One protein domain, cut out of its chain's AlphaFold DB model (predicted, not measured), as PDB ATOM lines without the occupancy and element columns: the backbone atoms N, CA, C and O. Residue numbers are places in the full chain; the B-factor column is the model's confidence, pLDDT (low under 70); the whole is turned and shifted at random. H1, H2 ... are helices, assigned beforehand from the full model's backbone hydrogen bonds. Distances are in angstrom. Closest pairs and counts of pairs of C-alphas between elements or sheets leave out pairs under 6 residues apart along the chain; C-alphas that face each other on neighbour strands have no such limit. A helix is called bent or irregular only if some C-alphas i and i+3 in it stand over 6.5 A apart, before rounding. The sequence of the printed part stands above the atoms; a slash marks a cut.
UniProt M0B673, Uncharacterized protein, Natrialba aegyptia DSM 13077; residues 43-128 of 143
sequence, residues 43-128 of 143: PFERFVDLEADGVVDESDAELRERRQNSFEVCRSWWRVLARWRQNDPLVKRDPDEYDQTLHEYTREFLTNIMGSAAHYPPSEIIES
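What this domain is: This is residues 43 to 128 of the 143 residues of an uncharacterized protein of Natrialba aegyptia DSM 13077 (UniProt M0B673). One long helix, H2, makes the long axis, with short helix H1 beside part of its first half and helix H3 on the opposite side, meeting H2 about midway along it. After H2 a long link without a named element folds back to that place, and H3, sharply kinked, runs again toward the far end of H2, near which the short helix H4 lies. The printed part has 86 residues with four named helices, H1, H2, H3 and H4 along the chain, and no named strand; the class is all helix. It is loose, with a radius of gyration of the C-alphas of 15.9 A, and only just elongated, spanning 49 by 25 by 22 A.

How they stand to each other: The first named helix is H1, residues 44 to 48, and a long link of 11 residues runs from it to H2, residues 60 to 86. H1 and H2 touch, with 4 pairs of C-alphas within 8 A. The closest C-alphas of the two are those of Val 48 and Arg 67, 6.6 A apart, and H2 touches H1 with residues 67 to 71 alone. A long link of 17 residues follows H2 and ends at H3, residues 104 to 119. H3 is irregular, with the C-alphas of residues 113 and 116 9.4 A apart, and its line is a rough one; it has a kink of 103 degrees near residue 113. H2 and H3 touch, with a shallow tilt of 25 degrees, and they run the same way. Their closest C-alphas, those of Val 73 and Thr 106, are 6.5 A apart; H2 touches H3 with residues 73 to 77 alone, and H3 touches H2 with residues 105 to 106 alone. A tight link of 2 residues joins H3 to H4, residues 122 to 127. H4 is close to H2 but not clearly touching; the closest C-alphas are those of Trp 84 and Pro 122, 6.2 A apart, and the two run the same way at a steep tilt of 51 degrees. H4 is also close to H3 but not clearly touching, with the C-alphas of Ala 117 and Ile 125 the closest at 6.6 A; the two run the same way at a shallow tilt of 32 degrees, only just short of steep. H1 is apart from H3 and from H4. In H1, H2 and H4 every O i to N i+4 pair is within hydrogen-bond range, and in H3 8 of 12 such pairs are.

Where its parts are: H1, Phe 44 to Val 48, begins with C-alpha 44 at (-33.368, -9.382, 1.230) and measures 6.3 A from first to last C-alpha. H2, Asp 60 to Gln 86, is the longest helix with 27 residues; it runs 39.3 A from C-alpha 60 at (-47.874, -12.832, -3.119) to C-alpha 86 at (-20.410, 10.751, 12.243). H3, Glu 104 to His 119, has 16 residues, and its first and last C-alphas are 15.2 A apart. H4, Pro 122 to Glu 127, measures 8.8 A and ends with C-alpha 127 at (-25.588, 25.028, 17.944).

The domain as a whole: The two C-alphas farthest apart are those of Asp 57 and Glu 127, at 49.6 A, while those of Pro 43 and Ser 128, the first and last printed residues, are 40.0 A apart. The printed part has no cut. The longest stretch without a named element, residues 87 to 103, has C-alphas 5 to 17 A from the mean of the C-alphas. The mean pLDDT of the printed part is 79.3, and 17 residues are under 70: residues 49 to 57, 95 to 100 and 127 to 128.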
ATOM      1  N   PRO A  43     -28.750 -10.280   2.638       78.50
ATOM      2  CA  PRO A  43     -29.637 -10.306   1.476       78.50
ATOM      3  C   PRO A  43     -31.113 -10.204   1.876       78.50
ATOM      4  O   PRO A  43     -31.500 -10.734   2.922       78.50
ATOM      5  N   PHE A  44     -31.928  -9.575   1.022       81.19
ATOM      6  CA  PHE A  44     -33.368  -9.382   1.230       81.19
ATOM      7  C   PHE A  44     -34.086 -10.686   1.596       81.19
ATOM      8  O   PHE A  44     -34.901 -10.711   2.512       81.19
ATOM      9  N   GLU A  45     -33.723 -11.793   0.952       77.88
ATOM     10  CA  GLU A  45     -34.312 -13.111   1.189       77.88
ATOM     11  C   GLU A  45     -34.202 -13.526   2.660       77.88
ATOM     12  O   GLU A  45     -35.167 -14.012   3.238       77.88
ATOM     13  N   ARG A  46     -33.061 -13.252   3.308       72.31
ATOM     14  CA  ARG A  46     -32.884 -13.580   4.729       72.31
ATOM     15  C   ARG A  46     -33.643 -12.641   5.665       72.31
ATOM     16  O   ARG A  46     -33.909 -13.024   6.797       72.31
ATOM     17  N   PHE A  47     -33.926 -11.414   5.235       73.31
ATOM     18  CA  PHE A  47     -34.741 -10.472   6.002       73.31
ATOM     19  C   PHE A  47     -36.214 -10.895   5.981       73.31
ATOM     20  O   PHE A  47     -36.875 -10.909   7.014       73.31
ATOM     21  N   VAL A  48     -36.702 -11.316   4.812       71.69
ATOM     22  CA  VAL A  48     -38.076 -11.797   4.614       71.69
ATOM     23  C   VAL A  48     -38.385 -13.040   5.444       71.69
ATOM     24  O   VAL A  48     -39.487 -13.145   5.977       71.69
ATOM     25  N   ASP A  49     -37.416 -13.943   5.605       66.38
ATOM     26  CA  ASP A  49     -37.566 -15.144   6.437       66.38
ATOM     27  C   ASP A  49     -37.803 -14.827   7.932       66.38
ATOM     28  O   ASP A  49     -38.285 -15.685   8.671       66.38
ATOM     29  N   LEU A  50     -37.484 -13.605   8.389       61.12
ATOM     30  CA  LEU A  50     -37.721 -13.139   9.763       61.12
ATOM     31  C   LEU A  50     -39.115 -12.514   9.949       61.12
ATOM     32  O   LEU A  50     -39.640 -12.530  11.062       61.12
ATOM     33  N   GLU A  51     -39.727 -11.989   8.881       59.25
ATOM     34  CA  GLU A  51     -41.107 -11.484   8.875       59.25
ATOM     35  C   GLU A  51     -42.092 -12.617   8.546       59.25
ATOM     36  O   GLU A  51     -42.779 -12.608   7.518       59.25
ATOM     37  N   ALA A  52     -42.158 -13.628   9.409       54.97
ATOM     38  CA  ALA A  52     -43.242 -14.599   9.359       54.97
ATOM     39  C   ALA A  52     -44.465 -14.076  10.134       54.97
ATOM     40  O   ALA A  52     -44.336 -13.577  11.248       54.97
ATOM     41  N   ASP A  53     -45.631 -14.273   9.521       58.09
ATOM     42  CA  ASP A  53     -46.995 -14.090  10.028       58.09
ATOM     43  C   ASP A  53     -47.608 -12.681  10.042       58.09
ATOM     44  O   ASP A  53     -47.116 -11.743  10.664       58.09
ATOM     45  N   GLY A  54     -48.805 -12.584   9.438       56.59
ATOM     46  CA  GLY A  54     -49.838 -11.728  10.023       56.59
ATOM     47  C   GLY A  54     -50.919 -11.121   9.131       56.59
ATOM     48  O   GLY A  54     -51.797 -10.477   9.694       56.59
ATOM     49  N   VAL A  55     -50.926 -11.286   7.802       56.62
ATOM     50  CA  VAL A  55     -51.973 -10.658   6.965       56.62
ATOM     51  C   VAL A  55     -52.566 -11.658   5.980       56.62
ATOM     52  O   VAL A  55     -51.875 -12.205   5.128       56.62
ATOM     53  N   VAL A  56     -53.863 -11.917   6.152       62.53
ATOM     54  CA  VAL A  56     -54.665 -12.886   5.398       62.53
ATOM     55  C   VAL A  56     -55.593 -12.101   4.469       62.53
ATOM     56  O   VAL A  56     -56.776 -12.018   4.763       62.53
ATOM     57  N   ASP A  57     -55.048 -11.428   3.445       65.50
ATOM     58  CA  ASP A  57     -55.795 -11.013   2.227       65.50
ATOM     59  C   ASP A  57     -54.937 -10.292   1.156       65.50
ATOM     60  O   ASP A  57     -55.458  -9.549   0.328       65.50
ATOM     61  N   GLU A  58     -53.614 -10.480   1.142       73.00
ATOM     62  CA  GLU A  58     -52.733  -9.870   0.131       73.00
ATOM     63  C   GLU A  58     -52.266 -10.915  -0.883       73.00
ATOM     64  O   GLU A  58     -52.032 -12.077  -0.537       73.00
ATOM     65  N   SER A  59     -52.094 -10.506  -2.139       81.44
ATOM     66  CA  SER A  59     -51.428 -11.345  -3.135       81.44
ATOM     67  C   SER A  59     -49.935 -11.506  -2.816       81.44
ATOM     68  O   SER A  59     -49.310 -10.635  -2.209       81.44
ATOM     69  N   ASP A  60     -49.318 -12.591  -3.294       80.25
ATOM     70  CA  ASP A  60     -47.874 -12.832  -3.119       80.25
ATOM     71  C   ASP A  60     -47.005 -11.670  -3.642       80.25
ATOM     72  O   ASP A  60     -45.921 -11.406  -3.114       80.25
ATOM     73  N   ALA A  61     -47.475 -10.972  -4.682       81.88
ATOM     74  CA  ALA A  61     -46.797  -9.815  -5.257       81.88
ATOM     75  C   ALA A  61     -46.826  -8.608  -4.306       81.88
ATOM     76  O   ALA A  61     -45.773  -8.038  -4.022       81.88
ATOM     77  N   GLU A  62     -48.001  -8.276  -3.764       82.19
ATOM     78  CA  GLU A  62     -48.180  -7.182  -2.797       82.19
ATOM     79  C   GLU A  62     -47.414  -7.460  -1.499       82.19
ATOM     80  O   GLU A  62     -46.739  -6.580  -0.963       82.19
ATOM     81  N   LEU A  63     -47.428  -8.712  -1.031       81.81
ATOM     82  CA  LEU A  63     -46.664  -9.127   0.142       81.81
ATOM     83  C   LEU A  63     -45.156  -8.930  -0.072       81.81
ATOM     84  O   LEU A  63     -44.450  -8.448   0.820       81.81
ATOM     85  N   ARG A  64     -44.642  -9.305  -1.252       83.44
ATOM     86  CA  ARG A  64     -43.223  -9.143  -1.594       83.44
ATOM     87  C   ARG A  64     -42.836  -7.670  -1.697       83.44
ATOM     88  O   ARG A  64     -41.794  -7.298  -1.161       83.44
ATOM     89  N   GLU A  65     -43.664  -6.855  -2.341       85.31
ATOM     90  CA  GLU A  65     -43.463  -5.410  -2.461       85.31
ATOM     91  C   GLU A  65     -43.430  -4.736  -1.085       85.31
ATOM     92  O   GLU A  65     -42.477  -4.025  -0.766       85.31
ATOM     93  N   ARG A  66     -44.403  -5.033  -0.215       84.25
ATOM     94  CA  ARG A  66     -44.439  -4.493   1.151       84.25
ATOM     95  C   ARG A  66     -43.179  -4.846   1.933       84.25
ATOM     96  O   ARG A  66     -42.580  -3.976   2.560       84.25
ATOM     97  N   ARG A  67     -42.759  -6.112   1.887       84.38
ATOM     98  CA  ARG A  67     -41.538  -6.571   2.563       84.38
ATOM     99  C   ARG A  67     -40.297  -5.865   2.030       84.38
ATOM    100  O   ARG A  67     -39.410  -5.521   2.810       84.38
ATOM    101  N   GLN A  68     -40.230  -5.641   0.719       86.19
ATOM    102  CA  GLN A  68     -39.124  -4.916   0.105       86.19
ATOM    103  C   GLN A  68     -39.078  -3.457   0.574       86.19
ATOM    104  O   GLN A  68     -38.021  -3.000   1.005       86.19
ATOM    105  N   ASN A  69     -40.224  -2.780   0.630       87.06
ATOM    106  CA  ASN A  69     -40.323  -1.437   1.202       87.06
ATOM    107  C   ASN A  69     -39.881  -1.411   2.677       87.06
ATOM    108  O   ASN A  69     -39.048  -0.586   3.054       87.06
ATOM    109  N   SER A  70     -40.357  -2.345   3.512       86.12
ATOM    110  CA  SER A  70     -39.928  -2.462   4.917       86.12
ATOM    111  C   SER A  70     -38.413  -2.639   5.047       86.12
ATOM    112  O   SER A  70     -37.771  -1.988   5.877       86.12
ATOM    113  N   PHE A  71     -37.823  -3.491   4.204       86.00
ATOM    114  CA  PHE A  71     -36.385  -3.734   4.178       86.00
ATOM    115  C   PHE A  71     -35.594  -2.472   3.811       86.00
ATOM    116  O   PHE A  71     -34.642  -2.104   4.507       86.00
ATOM    117  N   GLU A  72     -35.988  -1.777   2.745       86.88
ATOM    118  CA  GLU A  72     -35.301  -0.581   2.255       86.88
ATOM    119  C   GLU A  72     -35.439   0.606   3.227       86.88
ATOM    120  O   GLU A  72     -34.460   1.319   3.488       86.88
ATOM    121  N   VAL A  73     -36.607   0.768   3.857       87.94
ATOM    122  CA  VAL A  73     -36.837   1.755   4.925       87.94
ATOM    123  C   VAL A  73     -35.981   1.444   6.155       87.94
ATOM    124  O   VAL A  73     -35.296   2.334   6.665       87.94
ATOM    125  N   CYS A  74     -35.942   0.189   6.612       86.62
ATOM    126  CA  CYS A  74     -35.095  -0.224   7.737       86.62
ATOM    127  C   CYS A  74     -33.613   0.079   7.464       86.62
ATOM    128  O   CYS A  74     -32.923   0.683   8.292       86.62
ATOM    129  N   ARG A  75     -33.125  -0.252   6.259       85.56
ATOM    130  CA  ARG A  75     -31.751   0.063   5.837       85.56
ATOM    131  C   ARG A  75     -31.451   1.558   5.861       85.56
ATOM    132  O   ARG A  75     -30.347   1.960   6.233       85.56
ATOM    133  N   SER A  76     -32.425   2.373   5.474       87.50
ATOM    134  CA  SER A  76     -32.298   3.830   5.451       87.50
ATOM    135  C   SER A  76     -32.151   4.407   6.858       87.50
ATOM    136  O   SER A  76     -31.263   5.223   7.089       87.50
ATOM    137  N   TRP A  77     -32.918   3.919   7.835       88.31
ATOM    138  CA  TRP A  77     -32.822   4.390   9.222       88.31
ATOM    139  C   TRP A  77     -31.477   4.089   9.885       88.31
ATOM    140  O   TRP A  77     -30.915   4.945  10.565       88.31
ATOM    141  N   TRP A  78     -30.887   2.921   9.638       86.81
ATOM    142  CA  TRP A  78     -29.534   2.634  10.133       86.81
ATOM    143  C   TRP A  78     -28.457   3.505   9.480       86.81
ATOM    144  O   TRP A  78     -27.450   3.825  10.116       86.81
ATOM    145  N   ARG A  79     -28.650   3.915   8.220       85.31
ATOM    146  CA  ARG A  79     -27.778   4.902   7.560       85.31
ATOM    147  C   ARG A  79     -27.916   6.275   8.217       85.31
ATOM    148  O   ARG A  79     -26.894   6.888   8.512       85.31
ATOM    149  N   VAL A  80     -29.139   6.709   8.520       87.62
ATOM    150  CA  VAL A  80     -29.418   7.957   9.257       87.62
ATOM    151  C   VAL A  80     -28.723   7.961  10.622       87.62
ATOM    152  O   VAL A  80     -28.024   8.917  10.942       87.62
ATOM    153  N   LEU A  81     -28.828   6.878  11.401       85.69
ATOM    154  CA  LEU A  81     -28.165   6.774  12.709       85.69
ATOM    155  C   LEU A  81     -26.636   6.865  12.614       85.69
ATOM    156  O   LEU A  81     -25.999   7.499  13.456       85.69
ATOM    157  N   ALA A  82     -26.040   6.248  11.594       82.00
ATOM    158  CA  ALA A  82     -24.601   6.338  11.372       82.00
ATOM    159  C   ALA A  82     -24.164   7.753  10.980       82.00
ATOM    160  O   ALA A  82     -23.197   8.250  11.552       82.00
ATOM    161  N   ARG A  83     -24.902   8.415  10.079       86.06
ATOM    162  CA  ARG A  83     -24.654   9.814   9.691       86.06
ATOM    163  C   ARG A  83     -24.738  10.744  10.891       86.06
ATOM    164  O   ARG A  83     -23.801  11.491  11.148       86.06
ATOM    165  N   TRP A  84     -25.792  10.594  11.696       84.62
ATOM    166  CA  TRP A  84     -25.956  11.362  12.927       84.62
ATOM    167  C   TRP A  84     -24.734  11.240  13.843       84.62
ATOM    168  O   TRP A  84     -24.233  12.228  14.370       84.62
ATOM    169  N   ARG A  85     -24.216  10.018  14.023       82.19
ATOM    170  CA  ARG A  85     -23.034   9.785  14.864       82.19
ATOM    171  C   ARG A  85     -21.728  10.288  14.274       82.19
ATOM    172  O   ARG A  85     -20.856  10.672  15.042       82.19
ATOM    173  N   GLN A  86     -21.593  10.267  12.955       82.25
ATOM    174  CA  GLN A  86     -20.410  10.751  12.243       82.25
ATOM    175  C   GLN A  86     -20.443  12.263  12.011       82.25
ATOM    176  O   GLN A  86     -19.523  12.792  11.396       82.25
ATOM    177  N   ASN A  87     -21.482  12.945  12.505       85.19
ATOM    178  CA  ASN A  87     -21.723  14.355  12.241       85.19
ATOM    179  C   ASN A  87     -21.788  14.663  10.726       85.19
ATOM    180  O   ASN A  87     -21.334  15.706  10.271       85.19
ATOM    181  N   ASP A  88     -22.336  13.733   9.946       85.69
ATOM    182  CA  ASP A  88     -22.571  13.866   8.504       85.69
ATOM    183  C   ASP A  88     -24.027  14.321   8.277       85.69
ATOM    184  O   ASP A  88     -24.910  13.888   9.036       85.69
ATOM    185  N   PRO A  89     -24.331  15.165   7.269       87.62
ATOM    186  CA  PRO A  89     -25.703  15.557   6.966       87.62
ATOM    187  C   PRO A  89     -26.618  14.352   6.757       87.62
ATOM    188  O   PRO A  89     -26.274  13.407   6.044       87.62
ATOM    189  N   LEU A  90     -27.817  14.389   7.346       87.06
ATOM    190  CA  LEU A  90     -28.763  13.275   7.248       87.06
ATOM    191  C   LEU A  90     -29.234  13.049   5.814       87.06
ATOM    192  O   LEU A  90     -29.328  11.900   5.381       87.06
ATOM    193  N   VAL A  91     -29.478  14.133   5.081       87.50
ATOM    194  CA  VAL A  91     -29.795  14.143   3.654       87.50
ATOM    195  C   VAL A  91     -28.734  14.971   2.941       87.50
ATOM    196  O   VAL A  91     -28.535  16.145   3.236       87.50
ATOM    197  N   LYS A  92     -28.034  14.384   1.975       83.69
ATOM    198  CA  LYS A  92     -27.017  15.122   1.218       83.69
ATOM    199  C   LYS A  92     -27.671  16.130   0.270       83.69
ATOM    200  O   LYS A  92     -28.791  15.919  -0.179       83.69
ATOM    201  N   ARG A  93     -26.989  17.243  -0.016       76.50
ATOM    202  CA  ARG A  93     -27.500  18.285  -0.934       76.50
ATOM    203  C   ARG A  93     -27.324  17.932  -2.399       76.50
ATOM    204  O   ARG A  93     -28.118  18.371  -3.223       76.50
ATOM    205  N   ASP A  94     -26.262  17.201  -2.707       74.38
ATOM    206  CA  ASP A  94     -25.946  16.797  -4.066       74.38
ATOM    207  C   ASP A  94     -26.623  15.445  -4.380       74.38
ATOM    208  O   ASP A  94     -26.292  14.439  -3.736       74.38
ATOM    209  N   PRO A  95     -27.562  15.400  -5.347       60.41
ATOM    210  CA  PRO A  95     -28.237  14.170  -5.761       60.41
ATOM    211  C   PRO A  95     -27.274  13.100  -6.294       60.41
ATOM    212  O   PRO A  95     -27.537  11.902  -6.132       60.41
ATOM    213  N   ASP A  96     -26.157  13.518  -6.897       65.62
ATOM    214  CA  ASP A  96     -25.183  12.625  -7.531       65.62
ATOM    215  C   ASP A  96     -24.218  12.004  -6.505       65.62
ATOM    216  O   ASP A  96     -23.551  11.002  -6.773       65.62
ATOM    217  N   GLU A  97     -24.188  12.539  -5.283       60.94
ATOM    218  CA  GLU A  97     -23.187  12.227  -4.269       60.94
ATOM    219  C   GLU A  97     -23.663  11.207  -3.216       60.94
ATOM    220  O   GLU A  97     -23.221  11.265  -2.069       60.94
ATOM    221  N   TYR A  98     -24.485  10.218  -3.603       51.50
ATOM    222  CA  TYR A  98     -24.991   9.089  -2.778       51.50
ATOM    223  C   TYR A  98     -26.413   9.213  -2.199       51.50
ATOM    224  O   TYR A  98     -26.771   8.452  -1.286       51.50
ATOM    225  N   ASP A  99     -27.282  10.074  -2.726       53.47
ATOM    226  CA  ASP A  99     -28.648  10.143  -2.187       53.47
ATOM    227  C   ASP A  99     -29.485   8.880  -2.511       53.47
ATOM    228  O   ASP A  99     -30.418   8.542  -1.789       53.47
ATOM    229  N   GLN A 100     -29.065   8.048  -3.475       56.31
ATOM    230  CA  GLN A 100     -29.658   6.722  -3.763       56.31
ATOM    231  C   GLN A 100     -29.592   5.719  -2.592       56.31
ATOM    232  O   GLN A 100     -30.085   4.596  -2.686       56.31
ATOM    233  N   THR A 101     -28.936   6.077  -1.486       71.12
ATOM    234  CA  THR A 101     -28.809   5.216  -0.308       71.12
ATOM    235  C   THR A 101     -29.914   5.421   0.729       71.12
ATOM    236  O   THR A 101     -30.060   4.583   1.620       71.12
ATOM    237  N   LEU A 102     -30.705   6.485   0.646       85.31
ATOM    238  CA  LEU A 102     -31.936   6.575   1.426       85.31
ATOM    239  C   LEU A 102     -33.116   6.205   0.535       85.31
ATOM    240  O   LEU A 102     -33.220   6.670  -0.596       85.31
ATOM    241  N   HIS A 103     -33.999   5.371   1.069       89.44
ATOM    242  CA  HIS A 103     -35.305   5.118   0.491       89.44
ATOM    243  C   HIS A 103     -36.083   6.437   0.417       89.44
ATOM    244  O   HIS A 103     -36.017   7.249   1.346       89.44
ATOM    245  N   GLU A 104     -36.824   6.634  -0.673       88.31
ATOM    246  CA  GLU A 104     -37.517   7.891  -0.990       88.31
ATOM    247  C   GLU A 104     -38.387   8.374   0.175       88.31
ATOM    248  O   GLU A 104     -38.214   9.496   0.645       88.31
ATOM    249  N   TYR A 105     -39.202   7.475   0.737       88.81
ATOM    250  CA  TYR A 105     -40.027   7.763   1.915       88.81
ATOM    251  C   TYR A 105     -39.223   8.339   3.092       88.81
ATOM    252  O   TYR A 105     -39.648   9.294   3.733       88.81
ATOM    253  N   THR A 106     -38.049   7.776   3.398       90.31
ATOM    254  CA  THR A 106     -37.226   8.246   4.521       90.31
ATOM    255  C   THR A 106     -36.651   9.631   4.239       90.31
ATOM    256  O   THR A 106     -36.604  10.466   5.141       90.31
ATOM    257  N   ARG A 107     -36.234   9.894   2.995       88.31
ATOM    258  CA  ARG A 107     -35.727  11.209   2.588       88.31
ATOM    259  C   ARG A 107     -36.817  12.273   2.678       88.31
ATOM    260  O   ARG A 107     -36.591  13.333   3.262       88.31
ATOM    261  N   GLU A 108     -37.989  11.977   2.125       89.44
ATOM    262  CA  GLU A 108     -39.143  12.871   2.152       89.44
ATOM    263  C   GLU A 108     -39.567  13.159   3.597       89.44
ATOM    264  O   GLU A 108     -39.713  14.315   3.983       89.44
ATOM    265  N   PHE A 109     -39.656  12.121   4.433       90.62
ATOM    266  CA  PHE A 109     -39.986  12.254   5.849       90.62
ATOM    267  C   PHE A 109     -39.029  13.196   6.596       90.62
ATOM    268  O   PHE A 109     -39.480  14.103   7.294       90.62
ATOM    269  N   LEU A 110     -37.711  13.015   6.436       88.69
ATOM    270  CA  LEU A 110     -36.706  13.866   7.085       88.69
ATOM    271  C   LEU A 110     -36.787  15.316   6.602       88.69
ATOM    272  O   LEU A 110     -36.757  16.232   7.420       88.69
ATOM    273  N   THR A 111     -36.936  15.518   5.293       88.25
ATOM    274  CA  THR A 111     -37.052  16.854   4.690       88.25
ATOM    275  C   THR A 111     -38.322  17.567   5.163       88.25
ATOM    276  O   THR A 111     -38.282  18.752   5.475       88.25
ATOM    277  N   ASN A 112     -39.439  16.849   5.299       89.88
ATOM    278  CA  ASN A 112     -40.706  17.419   5.762       89.88
ATOM    279  C   ASN A 112     -40.671  17.844   7.235       89.88
ATOM    280  O   ASN A 112     -41.314  18.825   7.601       89.88
ATOM    281  N   ILE A 113     -39.949  17.109   8.087       89.00
ATOM    282  CA  ILE A 113     -39.869  17.414   9.523       89.00
ATOM    283  C   ILE A 113     -38.803  18.468   9.822       89.00
ATOM    284  O   ILE A 113     -39.037  19.352  10.641       89.00
ATOM    285  N   MET A 114     -37.630  18.359   9.198       86.06
ATOM    286  CA  MET A 114     -36.464  19.187   9.524       86.06
ATOM    287  C   MET A 114     -36.256  20.354   8.552       86.06
ATOM    288  O   MET A 114     -35.429  21.223   8.811       86.06
ATOM    289  N   GLY A 115     -36.960  20.384   7.418       87.06
ATOM    290  CA  GLY A 115     -36.738  21.381   6.375       87.06
ATOM    291  C   GLY A 115     -35.306  21.337   5.842       87.06
ATOM    292  O   GLY A 115     -34.726  20.264   5.644       87.06
ATOM    293  N   SER A 116     -34.710  22.516   5.646       86.56
ATOM    294  CA  SER A 116     -33.325  22.644   5.184       86.56
ATOM    295  C   SER A 116     -32.316  22.040   6.168       86.56
ATOM    296  O   SER A 116     -31.259  21.587   5.728       86.56
ATOM    297  N   ALA A 117     -32.658  21.914   7.457       86.75
ATOM    298  CA  ALA A 117     -31.770  21.375   8.486       86.75
ATOM    299  C   ALA A 117     -31.360  19.918   8.262       86.75
ATOM    300  O   ALA A 117     -30.258  19.534   8.645       86.75
ATOM    301  N   ALA A 118     -32.170  19.113   7.564       87.12
ATOM    302  CA  ALA A 118     -31.785  17.749   7.189       87.12
ATOM    303  C   ALA A 118     -30.471  17.699   6.380       87.12
ATOM    304  O   ALA A 118     -29.789  16.672   6.367       87.12
ATOM    305  N   HIS A 119     -30.116  18.811   5.729       88.50
ATOM    306  CA  HIS A 119     -28.955  18.957   4.862       88.50
ATOM    307  C   HIS A 119     -27.724  19.582   5.523       88.50
ATOM    308  O   HIS A 119     -26.817  20.035   4.814       88.50
ATOM    309  N   TYR A 120     -27.696  19.639   6.852       87.62
ATOM    310  CA  TYR A 120     -26.569  20.143   7.629       87.62
ATOM    311  C   TYR A 120     -26.069  19.066   8.604       87.62
ATOM    312  O   TYR A 120     -26.844  18.190   9.007       87.62
ATOM    313  N   PRO A 121     -24.780  19.099   8.978       87.88
ATOM    314  CA  PRO A 121     -24.250  18.291  10.067       87.88
ATOM    315  C   PRO A 121     -25.055  18.485  11.365       87.88
ATOM    316  O   PRO A 121     -25.362  19.622  11.721       87.88
ATOM    317  N   PRO A 122     -25.357  17.416  12.126       85.25
ATOM    318  CA  PRO A 122     -26.065  17.507  13.406       85.25
ATOM    319  C   PRO A 122     -25.491  18.534  14.391       85.25
ATOM    320  O   PRO A 122     -26.252  19.210  15.076       85.25
ATOM    321  N   SER A 123     -24.164  18.671  14.459       83.44
ATOM    322  CA  SER A 123     -23.491  19.682  15.292       83.44
ATOM    323  C   SER A 123     -23.921  21.113  14.959       83.44
ATOM    324  O   SER A 123     -24.240  21.868  15.871       83.44
ATOM    325  N   GLU A 124     -24.030  21.455  13.673       83.62
ATOM    326  CA  GLU A 124     -24.443  22.788  13.217       83.62
ATOM    327  C   GLU A 124     -25.912  23.078  13.558       83.62
ATOM    328  O   GLU A 124     -26.285  24.223  13.805       83.62
ATOM    329  N   ILE A 125     -26.755  22.043  13.618       79.38
ATOM    330  CA  ILE A 125     -28.175  22.164  13.986       79.38
ATOM    331  C   ILE A 125     -28.333  22.385  15.497       79.38
ATOM    332  O   ILE A 125     -29.159  23.186  15.928       79.38
ATOM    333  N   ILE A 126     -27.549  21.668  16.310       71.12
ATOM    334  CA  ILE A 126     -27.599  21.760  17.779       71.12
ATOM    335  C   ILE A 126     -27.135  23.142  18.250       71.12
ATOM    336  O   ILE A 126     -27.718  23.700  19.175       71.12
ATOM    337  N   GLU A 127     -26.108  23.699  17.609       64.06
ATOM    338  CA  GLU A 127     -25.588  25.028  17.944       64.06
ATOM    339  C   GLU A 127     -26.526  26.171  17.516       64.06
ATOM    340  O   GLU A 127     -26.462  27.256  18.093       64.06
ATOM    341  N   SER A 128     -27.425  25.928  16.553       60.31
ATOM    342  CA  SER A 128     -28.363  26.918  15.996       60.31
ATOM    343  C   SER A 128     -29.793  26.832  16.557       60.31
ATOM    344  O   SER A 128     -30.710  27.433  16.001       60.31
TER     345      SER A 128